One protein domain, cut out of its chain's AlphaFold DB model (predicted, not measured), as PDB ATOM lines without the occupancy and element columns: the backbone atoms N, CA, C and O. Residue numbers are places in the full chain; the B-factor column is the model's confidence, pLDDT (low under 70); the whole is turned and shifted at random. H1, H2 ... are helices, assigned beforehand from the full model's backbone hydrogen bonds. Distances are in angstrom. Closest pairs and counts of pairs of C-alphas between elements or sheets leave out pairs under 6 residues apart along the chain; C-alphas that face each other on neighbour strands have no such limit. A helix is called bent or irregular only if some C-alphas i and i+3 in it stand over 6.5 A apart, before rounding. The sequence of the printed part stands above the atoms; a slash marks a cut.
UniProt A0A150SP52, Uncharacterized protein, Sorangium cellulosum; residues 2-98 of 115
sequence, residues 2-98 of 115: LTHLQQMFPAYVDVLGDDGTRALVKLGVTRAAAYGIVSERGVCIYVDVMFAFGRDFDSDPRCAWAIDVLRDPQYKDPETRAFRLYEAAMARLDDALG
ATOM      1  N   LEU A   2      19.774 -39.902  -3.901       85.00
ATOM      2  CA  LEU A   2      20.397 -38.614  -4.280       85.00
ATOM      3  C   LEU A   2      19.609 -37.852  -5.361       85.00
ATOM      4  O   LEU A   2      19.307 -36.681  -5.185       85.00
ATOM      5  N   THR A   3      19.208 -38.544  -6.429       88.06
ATOM      6  CA  THR A   3      18.361 -37.972  -7.490       88.06
ATOM      7  C   THR A   3      17.008 -37.486  -6.960       88.06
ATOM      8  O   THR A   3      16.533 -36.442  -7.381       88.06
ATOM      9  N   HIS A   4      16.418 -38.203  -5.997       85.81
ATOM     10  CA  HIS A   4      15.174 -37.791  -5.329       85.81
ATOM     11  C   HIS A   4      15.370 -36.482  -4.558       85.81
ATOM     12  O   HIS A   4      14.600 -35.544  -4.727       85.81
ATOM     13  N   LEU A   5      16.462 -36.366  -3.797       85.75
ATOM     14  CA  LEU A   5      16.787 -35.143  -3.059       85.75
ATOM     15  C   LEU A   5      17.098 -33.962  -3.984       85.75
ATOM     16  O   LEU A   5      16.706 -32.843  -3.679       85.75
ATOM     17  N   GLN A   6      17.743 -34.199  -5.129       87.38
ATOM     18  CA  GLN A   6      17.957 -33.167  -6.152       87.38
ATOM     19  C   GLN A   6      16.637 -32.646  -6.740       87.38
ATOM     20  O   GLN A   6      16.545 -31.473  -7.087       87.38
ATOM     21  N   GLN A   7      15.614 -33.495  -6.844       87.94
ATOM     22  CA  GLN A   7      14.291 -33.103  -7.336       87.94
ATOM     23  C   GLN A   7      13.455 -32.392  -6.265       87.94
ATOM     24  O   GLN A   7      12.769 -31.422  -6.576       87.94
ATOM     25  N   MET A   8      13.517 -32.860  -5.016       84.12
ATOM     26  CA  MET A   8      12.685 -32.361  -3.913       84.12
ATOM     27  C   MET A   8      13.284 -31.151  -3.184       84.12
ATOM     28  O   MET A   8      12.551 -30.265  -2.756       84.12
ATOM     29  N   PHE A   9      14.611 -31.096  -3.053       86.00
ATOM     30  CA  PHE A   9      15.338 -30.072  -2.295       86.00
ATOM     31  C   PHE A   9      16.511 -29.481  -3.102       86.00
ATOM     32  O   PHE A   9      17.633 -29.431  -2.587       86.00
ATOM     33  N   PRO A  10      16.292 -29.006  -4.347       88.25
ATOM     34  CA  PRO A  10      17.374 -28.589  -5.244       88.25
ATOM     35  C   PRO A  10      18.274 -27.524  -4.610       88.25
ATOM     36  O   PRO A  10      19.485 -27.701  -4.547       88.25
ATOM     37  N   ALA A  11      17.684 -26.484  -4.012       87.94
ATOM     38  CA  ALA A  11      18.441 -25.414  -3.364       87.94
ATOM     39  C   ALA A  11      19.304 -25.906  -2.185       87.94
ATOM     40  O   ALA A  11      20.392 -25.387  -1.951       87.94
ATOM     41  N   TYR A  12      18.835 -26.906  -1.434       84.44
ATOM     42  CA  TYR A  12      19.582 -27.444  -0.295       84.44
ATOM     43  C   TYR A  12      20.738 -28.334  -0.763       84.44
ATOM     44  O   TYR A  12      21.836 -28.267  -0.208       84.44
ATOM     45  N   VAL A  13      20.508 -29.126  -1.816       87.44
ATOM     46  CA  VAL A  13      21.550 -29.930  -2.463       87.44
ATOM     47  C   VAL A  13      22.615 -29.041  -3.103       87.44
ATOM     48  O   VAL A  13      23.797 -29.319  -2.929       87.44
ATOM     49  N   ASP A  14      22.230 -27.943  -3.757       90.38
ATOM     50  CA  ASP A  14      23.170 -26.988  -4.358       90.38
ATOM     51  C   ASP A  14      24.091 -26.351  -3.306       90.38
ATOM     52  O   ASP A  14      25.292 -26.201  -3.531       90.38
ATOM     53  N   VAL A  15      23.550 -26.019  -2.129       91.69
ATOM     54  CA  VAL A  15      24.330 -25.453  -1.015       91.69
ATOM     55  C   VAL A  15      25.260 -26.490  -0.377       91.69
ATOM     56  O   VAL A  15      26.400 -26.170  -0.043       91.69
ATOM     57  N   LEU A  16      24.792 -27.727  -0.183       89.06
ATOM     58  CA  LEU A  16      25.592 -28.808   0.407       89.06
ATOM     59  C   LEU A  16      26.634 -29.390  -0.556       89.06
ATOM     60  O   LEU A  16      27.633 -29.960  -0.108       89.06
ATOM     61  N   GLY A  17      26.375 -29.306  -1.860       92.38
ATOM     62  CA  GLY A  17      27.073 -30.061  -2.891       92.38
ATOM     63  C   GLY A  17      26.819 -31.571  -2.801       92.38
ATOM     64  O   GLY A  17      26.236 -32.095  -1.844       92.38
ATOM     65  N   ASP A  18      27.299 -32.308  -3.803       90.25
ATOM     66  CA  ASP A  18      27.114 -33.762  -3.890       90.25
ATOM     67  C   ASP A  18      27.717 -34.512  -2.694       90.25
ATOM     68  O   ASP A  18      27.082 -35.415  -2.140       90.25
ATOM     69  N   ASP A  19      28.922 -34.137  -2.261       93.75
ATOM     70  CA  ASP A  19      29.609 -34.799  -1.148       93.75
ATOM     71  C   ASP A  19      28.903 -34.550   0.188       93.75
ATOM     72  O   ASP A  19      28.683 -35.492   0.957       93.75
ATOM     73  N   GLY A  20      28.479 -33.306   0.441       92.69
ATOM     74  CA  GLY A  20      27.700 -32.949   1.625       92.69
ATOM     75  C   GLY A  20      26.352 -33.662   1.646       92.69
ATOM     76  O   GLY A  20      25.968 -34.241   2.664       92.69
ATOM     77  N   THR A  21      25.679 -33.729   0.497       93.25
ATOM     78  CA  THR A  21      24.401 -34.436   0.351       93.25
ATOM     79  C   THR A  21      24.566 -35.933   0.603       93.25
ATOM     80  O   THR A  21      23.806 -36.526   1.368       93.25
ATOM     81  N   ARG A  22      25.606 -36.567   0.044       94.25
ATOM     82  CA  ARG A  22      25.914 -37.985   0.303       94.25
ATOM     83  C   ARG A  22      26.267 -38.241   1.765       94.25
ATOM     84  O   ARG A  22      25.878 -39.280   2.300       94.25
ATOM     85  N   ALA A  23      26.994 -37.333   2.412       95.25
ATOM     86  CA  ALA A  23      27.312 -37.439   3.832       95.25
ATOM     87  C   ALA A  23      26.047 -37.341   4.699       95.25
ATOM     88  O   ALA A  23      25.873 -38.152   5.610       95.25
ATOM     89  N   LEU A  24      25.140 -36.415   4.376       94.06
ATOM     90  CA  LEU A  24      23.873 -36.251   5.088       94.06
ATOM     91  C   LEU A  24      22.950 -37.461   4.894       94.06
ATOM     92  O   LEU A  24      22.397 -37.965   5.867       94.06
ATOM     93  N   VAL A  25      22.871 -38.011   3.678       95.06
ATOM     94  CA  VAL A  25      22.158 -39.272   3.412       95.06
ATOM     95  C   VAL A  25      22.724 -40.411   4.257       95.06
ATOM     96  O   VAL A  25      21.963 -41.109   4.920       95.06
ATOM     97  N   LYS A  26      24.053 -40.601   4.273       96.50
ATOM     98  CA  LYS A  26      24.698 -41.649   5.085       96.50
ATOM     99  C   LYS A  26      24.379 -41.484   6.570       96.50
ATOM    100  O   LYS A  26      24.053 -42.468   7.225       96.50
ATOM    101  N   LEU A  27      24.426 -40.250   7.078       96.75
ATOM    102  CA  LEU A  27      24.040 -39.943   8.454       96.75
ATOM    103  C   LEU A  27      22.578 -40.321   8.724       96.75
ATOM    104  O   LEU A  27      22.299 -40.969   9.731       96.75
ATOM    105  N   GLY A  28      21.669 -39.961   7.817       96.44
ATOM    106  CA  GLY A  28      20.257 -40.326   7.896       96.44
ATOM    107  C   GLY A  28      20.045 -41.837   7.927       96.44
ATOM    108  O   GLY A  28      19.335 -42.317   8.802       96.44
ATOM    109  N   VAL A  29      20.729 -42.600   7.066       96.75
ATOM    110  CA  VAL A  29      20.675 -44.074   7.081       96.75
ATOM    111  C   VAL A  29      21.139 -44.634   8.427       96.75
ATOM    112  O   VAL A  29      20.464 -45.477   9.015       96.75
ATOM    113  N   THR A  30      22.275 -44.158   8.945       97.75
ATOM    114  CA  THR A  30      22.806 -44.619  10.235       97.75
ATOM    115  C   THR A  30      21.855 -44.309  11.391       97.75
ATOM    116  O   THR A  30      21.651 -45.165  12.250       97.75
ATOM    117  N   ARG A  31      21.254 -43.114  11.424       97.44
ATOM    118  CA  ARG A  31      20.323 -42.736  12.497       97.44
ATOM    119  C   ARG A  31      18.974 -43.443  12.381       97.44
ATOM    120  O   ARG A  31      18.475 -43.929  13.388       97.44
ATOM    121  N   ALA A  32      18.430 -43.593  11.175       96.88
ATOM    122  CA  ALA A  32      17.206 -44.357  10.935       96.88
ATOM    123  C   ALA A  32      17.323 -45.794  11.478       96.88
ATOM    124  O   ALA A  32      16.424 -46.282  12.169       96.88
ATOM    125  N   ALA A  33      18.478 -46.435  11.265       96.44
ATOM    126  CA  ALA A  33      18.752 -47.776  11.774       96.44
ATOM    127  C   ALA A  33      18.708 -47.864  13.312       96.44
ATOM    128  O   ALA A  33      18.276 -48.885  13.844       96.44
ATOM    129  N   ALA A  34      19.075 -46.799  14.039       95.31
ATOM    130  CA  ALA A  34      18.972 -46.758  15.503       95.31
ATOM    131  C   ALA A  34      17.514 -46.821  16.004       95.31
ATOM    132  O   ALA A  34      17.270 -47.262  17.125       95.31
ATOM    133  N   TYR A  35      16.549 -46.450  15.159       95.06
ATOM    134  CA  TYR A  35      15.107 -46.566  15.411       95.06
ATOM    135  C   TYR A  35      14.482 -47.817  14.762       95.06
ATOM    136  O   TYR A  35      13.256 -47.944  14.673       95.06
ATOM    137  N   GLY A  36      15.319 -48.739  14.273       95.00
ATOM    138  CA  GLY A  36      14.908 -49.956  13.569       95.00
ATOM    139  C   GLY A  36      14.425 -49.724  12.135       95.00
ATOM    140  O   GLY A  36      14.002 -50.673  11.477       95.00
ATOM    141  N   ILE A  37      14.478 -48.487  11.630       96.31
ATOM    142  CA  ILE A  37      14.011 -48.125  10.291       96.31
ATOM    143  C   ILE A  37      15.103 -48.496   9.284       96.31
ATOM    144  O   ILE A  37      16.078 -47.769   9.104       96.31
ATOM    145  N   VAL A  38      14.945 -49.658   8.649       95.06
ATOM    146  CA  VAL A  38      15.938 -50.226   7.716       95.06
ATOM    147  C   VAL A  38      15.399 -50.455   6.304       95.06
ATOM    148  O   VAL A  38      16.175 -50.742   5.396       95.06
ATOM    149  N   SER A  39      14.084 -50.335   6.098       94.44
ATOM    150  CA  SER A  39      13.491 -50.437   4.764       94.44
ATOM    151  C   SER A  39      13.876 -49.226   3.915       94.44
ATOM    152  O   SER A  39      13.984 -48.112   4.426       94.44
ATOM    153  N   GLU A  40      14.049 -49.422   2.605       93.31
ATOM    154  CA  GLU A  40      14.410 -48.332   1.688       93.31
ATOM    155  C   GLU A  40      13.417 -47.164   1.781       93.31
ATOM    156  O   GLU A  40      13.823 -46.010   1.918       93.31
ATOM    157  N   ARG A  41      12.115 -47.474   1.802       92.62
ATOM    158  CA  ARG A  41      11.042 -46.484   1.952       92.62
ATOM    159  C   ARG A  41      11.127 -45.740   3.285       92.62
ATOM    160  O   ARG A  41      11.036 -44.516   3.299       92.62
ATOM    161  N   GLY A  42      11.318 -46.453   4.395       95.50
ATOM    162  CA  GLY A  42      11.397 -45.835   5.717       95.50
ATOM    163  C   GLY A  42      12.631 -44.948   5.872       95.50
ATOM    164  O   GLY A  42      12.542 -43.849   6.415       95.50
ATOM    165  N   VAL A  43      13.772 -45.386   5.338       96.56
ATOM    166  CA  VAL A  43      15.003 -44.589   5.312       96.56
ATOM    167  C   VAL A  43      14.825 -43.345   4.439       96.56
ATOM    168  O   VAL A  43      15.262 -42.271   4.846       96.56
ATOM    169  N   CYS A  44      14.163 -43.458   3.283       95.00
ATOM    170  CA  CYS A  44      13.856 -42.303   2.437       95.00
ATOM    171  C   CYS A  44      13.034 -41.261   3.201       95.00
ATOM    172  O   CYS A  44      13.434 -40.105   3.254       95.00
ATOM    173  N   ILE A  45      11.959 -41.688   3.877       95.81
ATOM    174  CA  ILE A  45      11.141 -40.804   4.720       95.81
ATOM    175  C   ILE A  45      12.001 -40.115   5.783       95.81
ATOM    176  O   ILE A  45      11.927 -38.903   5.953       95.81
ATOM    177  N   TYR A  46      12.833 -40.875   6.495       97.56
ATOM    178  CA  TYR A  46      13.680 -40.322   7.548       97.56
ATOM    179  C   TYR A  46      14.636 -39.247   7.013       97.56
ATOM    180  O   TYR A  46      14.805 -38.191   7.623       97.56
ATOM    181  N   VAL A  47      15.261 -39.509   5.862       96.31
ATOM    182  CA  VAL A  47      16.161 -38.560   5.200       96.31
ATOM    183  C   VAL A  47      15.391 -37.331   4.713       96.31
ATOM    184  O   VAL A  47      15.855 -36.219   4.940       96.31
ATOM    185  N   ASP A  48      14.210 -37.489   4.121       94.25
ATOM    186  CA  ASP A  48      13.394 -36.359   3.661       94.25
ATOM    187  C   ASP A  48      13.007 -35.436   4.830       94.25
ATOM    188  O   ASP A  48      13.141 -34.214   4.739       94.25
ATOM    189  N   VAL A  49      12.627 -36.012   5.975       95.56
ATOM    190  CA  VAL A  49      12.336 -35.251   7.200       95.56
ATOM    191  C   VAL A  49      13.591 -34.555   7.737       95.56
ATOM    192  O   VAL A  49      13.515 -33.399   8.150       95.56
ATOM    193  N   MET A  50      14.762 -35.195   7.665       95.69
ATOM    194  CA  MET A  50      16.039 -34.566   8.023       95.69
ATOM    195  C   MET A  50      16.365 -33.351   7.144       95.69
ATOM    196  O   MET A  50      16.888 -32.355   7.642       95.69
ATOM    197  N   PHE A  51      16.068 -33.411   5.847       92.38
ATOM    198  CA  PHE A  51      16.271 -32.279   4.939       92.38
ATOM    199  C   PHE A  51      15.273 -31.146   5.213       92.38
ATOM    200  O   PHE A  51      15.662 -29.981   5.194       92.38
ATOM    201  N   ALA A  52      14.015 -31.476   5.518       91.69
ATOM    202  CA  ALA A  52      12.967 -30.487   5.760       91.69
ATOM    203  C   ALA A  52      13.080 -29.790   7.131       91.69
ATOM    204  O   ALA A  52      12.896 -28.579   7.225       91.69
ATOM    205  N   PHE A  53      13.396 -30.536   8.193       92.62
ATOM    206  CA  PHE A  53      13.388 -30.035   9.577       92.62
ATOM    207  C   PHE A  53      14.788 -29.830  10.167       92.62
ATOM    208  O   PHE A  53      14.932 -29.266  11.252       92.62
ATOM    209  N   GLY A  54      15.826 -30.234   9.437       92.75
ATOM    210  CA  GLY A  54      17.222 -30.059   9.807       92.75
ATOM    211  C   GLY A  54      17.895 -31.347  10.276       92.75
ATOM    212  O   GLY A  54      17.268 -32.302  10.736       92.75
ATOM    213  N   ARG A  55      19.229 -31.343  10.185       94.00
ATOM    214  CA  ARG A  55      20.108 -32.493  10.450       94.00
ATOM    215  C   ARG A  55      19.811 -33.227  11.761       94.00
ATOM    216  O   ARG A  55      19.941 -34.445  11.803       94.00
ATOM    217  N   ASP A  56      19.465 -32.498  12.816       96.06
ATOM    218  CA  ASP A  56      19.324 -33.027  14.177       96.06
ATOM    219  C   ASP A  56      17.868 -33.066  14.671       96.06
ATOM    220  O   ASP A  56      17.637 -33.146  15.877       96.06
ATOM    221  N   PHE A  57      16.887 -33.063  13.757       96.81
ATOM    222  CA  PHE A  57      15.451 -33.098  14.078       96.81
ATOM    223  C   PHE A  57      15.053 -34.231  15.048       96.81
ATOM    224  O   PHE A  57      14.108 -34.087  15.813       96.81
ATOM    225  N   ASP A  58      15.781 -35.351  15.052       96.69
ATOM    226  CA  ASP A  58      15.525 -36.512  15.910       96.69
ATOM    227  C   ASP A  58      16.049 -36.356  17.351       96.69
ATOM    228  O   ASP A  58      15.942 -37.268  18.173       96.69
ATOM    229  N   SER A  59      16.629 -35.197  17.666       95.50
ATOM    230  CA  SER A  59      17.156 -34.850  18.991       95.50
ATOM    231  C   SER A  59      16.948 -33.382  19.383       95.50
ATOM    232  O   SER A  59      17.139 -33.031  20.548       95.50
ATOM    233  N   ASP A  60      16.543 -32.526  18.443       94.81
ATOM    234  CA  ASP A  60      16.287 -31.106  18.670       94.81
ATOM    235  C   ASP A  60      14.974 -30.899  19.455       94.81
ATOM    236  O   ASP A  60      13.918 -31.353  19.005       94.81
ATOM    237  N   PRO A  61      14.980 -30.170  20.590       92.00
ATOM    238  CA  PRO A  61      13.763 -29.844  21.340       92.00
ATOM    239  C   PRO A  61      12.686 -29.115  20.524       92.00
ATOM    240  O   PRO A  61      11.497 -29.252  20.809       92.00
ATOM    241  N   ARG A  62      13.068 -28.364  19.482       91.75
ATOM    242  CA  ARG A  62      12.124 -27.719  18.545       91.75
ATOM    243  C   ARG A  62      11.358 -28.743  17.706       91.75
ATOM    244  O   ARG A  62      10.292 -28.443  17.174       91.75
ATOM    245  N   CYS A  63      11.882 -29.961  17.622       94.44
ATOM    246  CA  CYS A  63      11.305 -31.105  16.936       94.44
ATOM    247  C   CYS A  63      10.876 -32.204  17.922       94.44
ATOM    248  O   CYS A  63      10.912 -33.382  17.578       94.44
ATOM    249  N   ALA A  64      10.419 -31.837  19.129       94.94
ATOM    250  CA  ALA A  64       9.957 -32.795  20.144       94.94
ATOM    251  C   ALA A  64       8.957 -33.832  19.594       94.94
ATOM    252  O   ALA A  64       9.054 -35.012  19.900       94.94
ATOM    253  N   TRP A  65       8.085 -33.415  18.677       95.75
ATOM    254  CA  TRP A  65       7.150 -34.293  17.973       95.75
ATOM    255  C   TRP A  65       7.811 -35.465  17.239       95.75
ATOM    256  O   TRP A  65       7.254 -36.558  17.197       95.75
ATOM    257  N   ALA A  66       8.986 -35.250  16.644       96.88
ATOM    258  CA  ALA A  66       9.707 -36.285  15.922       96.88
ATOM    259  C   ALA A  66      10.324 -37.272  16.910       96.88
ATOM    260  O   ALA A  66      10.277 -38.477  16.680       96.88
ATOM    261  N   ILE A  67      10.843 -36.764  18.032       95.12
ATOM    262  CA  ILE A  67      11.358 -37.577  19.139       95.12
ATOM    263  C   ILE A  67      10.243 -38.468  19.688       95.12
ATOM    264  O   ILE A  67      10.453 -39.673  19.833       95.12
ATOM    265  N   ASP A  68       9.068 -37.890  19.943       95.94
ATOM    266  CA  ASP A  68       7.905 -38.601  20.472       95.94
ATOM    267  C   ASP A  68       7.480 -39.729  19.526       95.94
ATOM    268  O   ASP A  68       7.364 -40.874  19.953       95.94
ATOM    269  N   VAL A  69       7.357 -39.447  18.225       96.38
ATOM    270  CA  VAL A  69       6.989 -40.455  17.218       96.38
ATOM    271  C   VAL A  69       8.055 -41.545  17.070       96.38
ATOM    272  O   VAL A  69       7.735 -42.734  17.028       96.38
ATOM    273  N   LEU A  70       9.334 -41.172  16.989       96.06
ATOM    274  CA  LEU A  70      10.429 -42.126  16.787       96.06
ATOM    275  C   LEU A  70      10.631 -43.045  17.997       96.06
ATOM    276  O   LEU A  70      11.054 -44.194  17.833       96.06
ATOM    277  N   ARG A  71      10.324 -42.561  19.204       95.12
ATOM    278  CA  ARG A  71      10.497 -43.301  20.460       95.12
ATOM    279  C   ARG A  71       9.206 -43.900  21.008       95.12
ATOM    280  O   ARG A  71       9.271 -44.554  22.047       95.12
ATOM    281  N   ASP A  72       8.076 -43.729  20.324       94.75
ATOM    282  CA  ASP A  72       6.798 -44.276  20.767       94.75
ATOM    283  C   ASP A  72       6.864 -45.820  20.832       94.75
ATOM    284  O   ASP A  72       7.038 -46.491  19.800       94.75
ATOM    285  N   PRO A  73       6.730 -46.421  22.034       91.12
ATOM    286  CA  PRO A  73       6.775 -47.869  22.199       91.12
ATOM    287  C   PRO A  73       5.541 -48.580  21.621       91.12
ATOM    288  O   PRO A  73       5.559 -49.806  21.481       91.12
ATOM    289  N   GLN A  74       4.467 -47.857  21.283       92.06
ATOM    290  CA  GLN A  74       3.280 -48.429  20.647       92.06
ATOM    291  C   GLN A  74       3.560 -48.880  19.206       92.06
ATOM    292  O   GLN A  74       2.945 -49.839  18.732       92.06
ATOM    293  N   TYR A  75       4.523 -48.259  18.520       89.94
ATOM    294  CA  TYR A  75       4.895 -48.611  17.149       89.94
ATOM    295  C   TYR A  75       5.901 -49.763  17.144       89.94
ATOM    296  O   TYR A  75       7.109 -49.583  17.019       89.94
ATOM    297  N   LYS A  76       5.406 -50.992  17.298       85.94
ATOM    298  CA  LYS A  76       6.268 -52.189  17.312       85.94
ATOM    299  C   LYS A  76       6.960 -52.446  15.973       85.94
ATOM    300  O   LYS A  76       8.040 -53.027  15.944       85.94
ATOM    301  N   ASP A  77       6.335 -52.011  14.888       89.50
ATOM    302  CA  ASP A  77       6.832 -52.155  13.528       89.50
ATOM    303  C   ASP A  77       7.581 -50.879  13.070       89.50
ATOM    304  O   ASP A  77       7.038 -49.771  13.177       89.50
ATOM    305  N   PRO A  78       8.825 -51.001  12.566       88.50
ATOM    306  CA  PRO A  78       9.578 -49.865  12.045       88.50
ATOM    307  C   PRO A  78       8.944 -49.156  10.845       88.50
ATOM    308  O   PRO A  78       9.173 -47.958  10.675       88.50
ATOM    309  N   GLU A  79       8.159 -49.850  10.019       88.88
ATOM    310  CA  GLU A  79       7.501 -49.224   8.868       88.88
ATOM    311  C   GLU A  79       6.382 -48.278   9.317       88.88
ATOM    312  O   GLU A  79       6.321 -47.128   8.882       88.88
ATOM    313  N   THR A  80       5.586 -48.709  10.292       93.62
ATOM    314  CA  THR A  80       4.588 -47.895  10.987       93.62
ATOM    315  C   THR A  80       5.240 -46.668  11.613       93.62
ATOM    316  O   THR A  80       4.738 -45.561  11.447       93.62
ATOM    317  N   ARG A  81       6.389 -46.828  12.284       94.88
ATOM    318  CA  ARG A  81       7.132 -45.697  12.863       94.88
ATOM    319  C   ARG A  81       7.534 -44.676  11.796       94.88
ATOM    320  O   ARG A  81       7.314 -43.483  11.986       94.88
ATOM    321  N   ALA A  82       8.100 -45.128  10.678       95.38
ATOM    322  CA  ALA A  82       8.470 -44.237   9.582       95.38
ATOM    323  C   ALA A  82       7.239 -43.548   8.968       95.38
ATOM    324  O   ALA A  82       7.265 -42.346   8.718       95.38
ATOM    325  N   PHE A  83       6.134 -44.271   8.786       95.00
ATOM    326  CA  PHE A  83       4.890 -43.702   8.272       95.00
ATOM    327  C   PHE A  83       4.309 -42.625   9.201       95.00
ATOM    328  O   PHE A  83       3.955 -41.541   8.744       95.00
ATOM    329  N   ARG A  84       4.292 -42.867  10.517       96.81
ATOM    330  CA  ARG A  84       3.863 -41.863  11.504       96.81
ATOM    331  C   ARG A  84       4.765 -40.637  11.514       96.81
ATOM    332  O   ARG A  84       4.275 -39.522  11.676       96.81
ATOM    333  N   LEU A  85       6.069 -40.828  11.302       97.06
ATOM    334  CA  LEU A  85       7.002 -39.713  11.174       97.06
ATOM    335  C   LEU A  85       6.659 -38.849   9.954       97.06
ATOM    336  O   LEU A  85       6.637 -37.627  10.066       97.06
ATOM    337  N   TYR A  86       6.349 -39.480   8.819       95.56
ATOM    338  CA  TYR A  86       5.905 -38.785   7.612       95.56
ATOM    339  C   TYR A  86       4.614 -37.988   7.842       95.56
ATOM    340  O   TYR A  86       4.573 -36.802   7.529       95.56
ATOM    341  N   GLU A  87       3.580 -38.596   8.429       95.75
ATOM    342  CA  GLU A  87       2.316 -37.899   8.712       95.75
ATOM    343  C   GLU A  87       2.531 -36.677   9.617       95.75
ATOM    344  O   GLU A  87       2.031 -35.586   9.337       95.75
ATOM    345  N   ALA A  88       3.325 -36.838  10.680       95.75
ATOM    346  CA  ALA A  88       3.613 -35.761  11.619       95.75
ATOM    347  C   ALA A  88       4.452 -34.627  11.003       95.75
ATOM    348  O   ALA A  88       4.293 -33.466  11.401       95.75
ATOM    349  N   ALA A  89       5.326 -34.957  10.047       94.94
ATOM    350  CA  ALA A  89       6.097 -34.000   9.264       94.94
ATOM    351  C   ALA A  89       5.197 -33.212   8.302       94.94
ATOM    352  O   ALA A  89       5.248 -31.984   8.289       94.94
ATOM    353  N   MET A  90       4.337 -33.901   7.547       91.69
ATOM    354  CA  MET A  90       3.425 -33.267   6.590       91.69
ATOM    355  C   MET A  90       2.451 -32.313   7.271       91.69
ATOM    356  O   MET A  90       2.335 -31.174   6.835       91.69
ATOM    357  N   ALA A  91       1.849 -32.716   8.394       92.56
ATOM    358  CA  ALA A  91       0.964 -31.838   9.160       92.56
ATOM    359  C   ALA A  91       1.649 -30.512   9.545       92.56
ATOM    360  O   ALA A  91       1.045 -29.448   9.498       92.56
ATOM    361  N   ARG A  92       2.947 -30.553   9.870       91.69
ATOM    362  CA  ARG A  92       3.716 -29.356  10.238       91.69
ATOM    363  C   ARG A  92       4.111 -28.492   9.058       91.69
ATOM    364  O   ARG A  92       4.201 -27.280   9.216       91.69
ATOM    365  N   LEU A  93       4.385 -29.101   7.908       87.69
ATOM    366  CA  LEU A  93       4.611 -28.351   6.679       87.69
ATOM    367  C   LEU A  93       3.321 -27.655   6.241       87.69
ATOM    368  O   LEU A  93       3.365 -26.476   5.906       87.69
ATOM    369  N   ASP A  94       2.181 -28.337   6.333       86.56
ATOM    370  CA  ASP A  94       0.870 -27.763   6.028       86.56
ATOM    371  C   ASP A  94       0.532 -26.584   6.947       86.56
ATOM    372  O   ASP A  94       0.138 -25.520   6.459       86.56
ATOM    373  N   ASP A  95       0.750 -26.743   8.257       82.94
ATOM    374  CA  ASP A  95       0.561 -25.676   9.244       82.94
ATOM    375  C   ASP A  95       1.495 -24.485   8.971       82.94
ATOM    376  O   ASP A  95       1.065 -23.331   9.000       82.94
ATOM    377  N   ALA A  96       2.772 -24.748   8.671       78.00
ATOM    378  CA  ALA A  96       3.766 -23.711   8.395       78.00
ATOM    379  C   ALA A  96       3.500 -22.955   7.083       78.00
ATOM    380  O   ALA A  96       3.830 -21.774   6.976       78.00
ATOM    381  N   LEU A  97       2.914 -23.629   6.091       73.94
ATOM    382  CA  LEU A  97       2.563 -23.054   4.794       73.94
ATOM    383  C   LEU A  97       1.141 -22.463   4.764       73.94
ATOM    384  O   LEU A  97       0.777 -21.822   3.780       73.94
ATOM    385  N   GLY A  98       0.338 -22.651   5.819       63.03
ATOM    386  CA  GLY A  98      -1.035 -22.143   5.901       63.03
ATOM    387  C   GLY A  98      -1.980 -22.739   4.848       63.03
ATOM    388  O   GLY A  98      -2.967 -22.101   4.477       63.03
TER     389      GLY A  98
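Overview. This is residues 2 to 98 of the 115 residues of an uncharacterized protein of Sorangium cellulosum (UniProt A0A150SP52). Five helices make a compact body with H3 in its middle: the long, kinked H2 crosses H3 on one side, and H5 runs beside H3 on the other. H4 folds back along part of H5 as a helical hairpin, while the short H1 sits by the first part of H2, at the end of the body away from H4. The 97 printed residues hold five named helices, H1 to H5 in order along the chain, and no named strand, and the class is all helix. The radius of gyration of the C-alphas is 13.0 A, and they span 38 by 32 by 21 A.

Along the chain. Find C-alpha 2 at (20.397, -38.614, -4.280); there H1 begins and runs over residues 2 to 8. H2 follows at residues 10 to 34, 27.6 A from first to last C-alpha, with a kink of 107 degrees near residue 18. It is irregular, with C-alphas 15 and 18 standing 9.2 A apart. Look next at C-alpha 40, at (14.410, -48.332, 1.688), where H3 begins; it takes residues 40 to 53 and measures 20.0 A. H4, residues 61 to 71, spans 13.9 A and is irregular too, with C-alphas 62 and 65 standing 8.3 A apart. H5, residues 78 to 97, is 28.6 A long and ends at C-alpha 97, at (2.563, -23.054, 4.794).

Arrangement. Start with H1, which touches H2 at a steep tilt of 65 degrees; their closest C-alphas, those of Gln 6 and Val 13, are 6.1 A apart. H1 is close to H3 but not clearly touching it, with the C-alphas of Leu 5 and Asp 48 closest at 7.6 A. H2 touches H3 at a steep tilt of 55 degrees, opposite ways, and the C-alphas of Gly 28 and Val 47 come closest, at 5.2 A. H3 touches H5 at a shallow tilt of 30 degrees, the same way; look at the C-alphas of Gly 42 and Ala 82, the closest pair, 5.1 A apart. H4 and H5 form a helical hairpin, a shallow tilt of 28 degrees, opposite ways, where H5 touches H4 with residues 81 to 89 alone; the C-alphas of Val 69 and Leu 85 are closest, at 6.1 A. H3 and H4 are close but not clearly touching, with the C-alphas of Phe 53 and Cys 63 closest at 7.7 A. H1 and H2 are each apart from H4 and H5. In H1 and H3 every O i to N i+4 pair is within hydrogen-bond range; in H2 it is 18 of 21, in H4 5 of 7 and in H5 15 of 16.

Size, cuts and confidence. The two C-alphas farthest apart, those of Asp 14 and Gln 74, are 38.5 A from each other. The printed part, residues 2 to 98 of a chain of 115, has no cut. The links from H1 to H2 and from H2 to H3 are tight, those from H3 to H4 and from H4 to H5 are short, and no link is long. The mean pLDDT of the printed part is 92.3, and residue 98 is the one printed residue under 70.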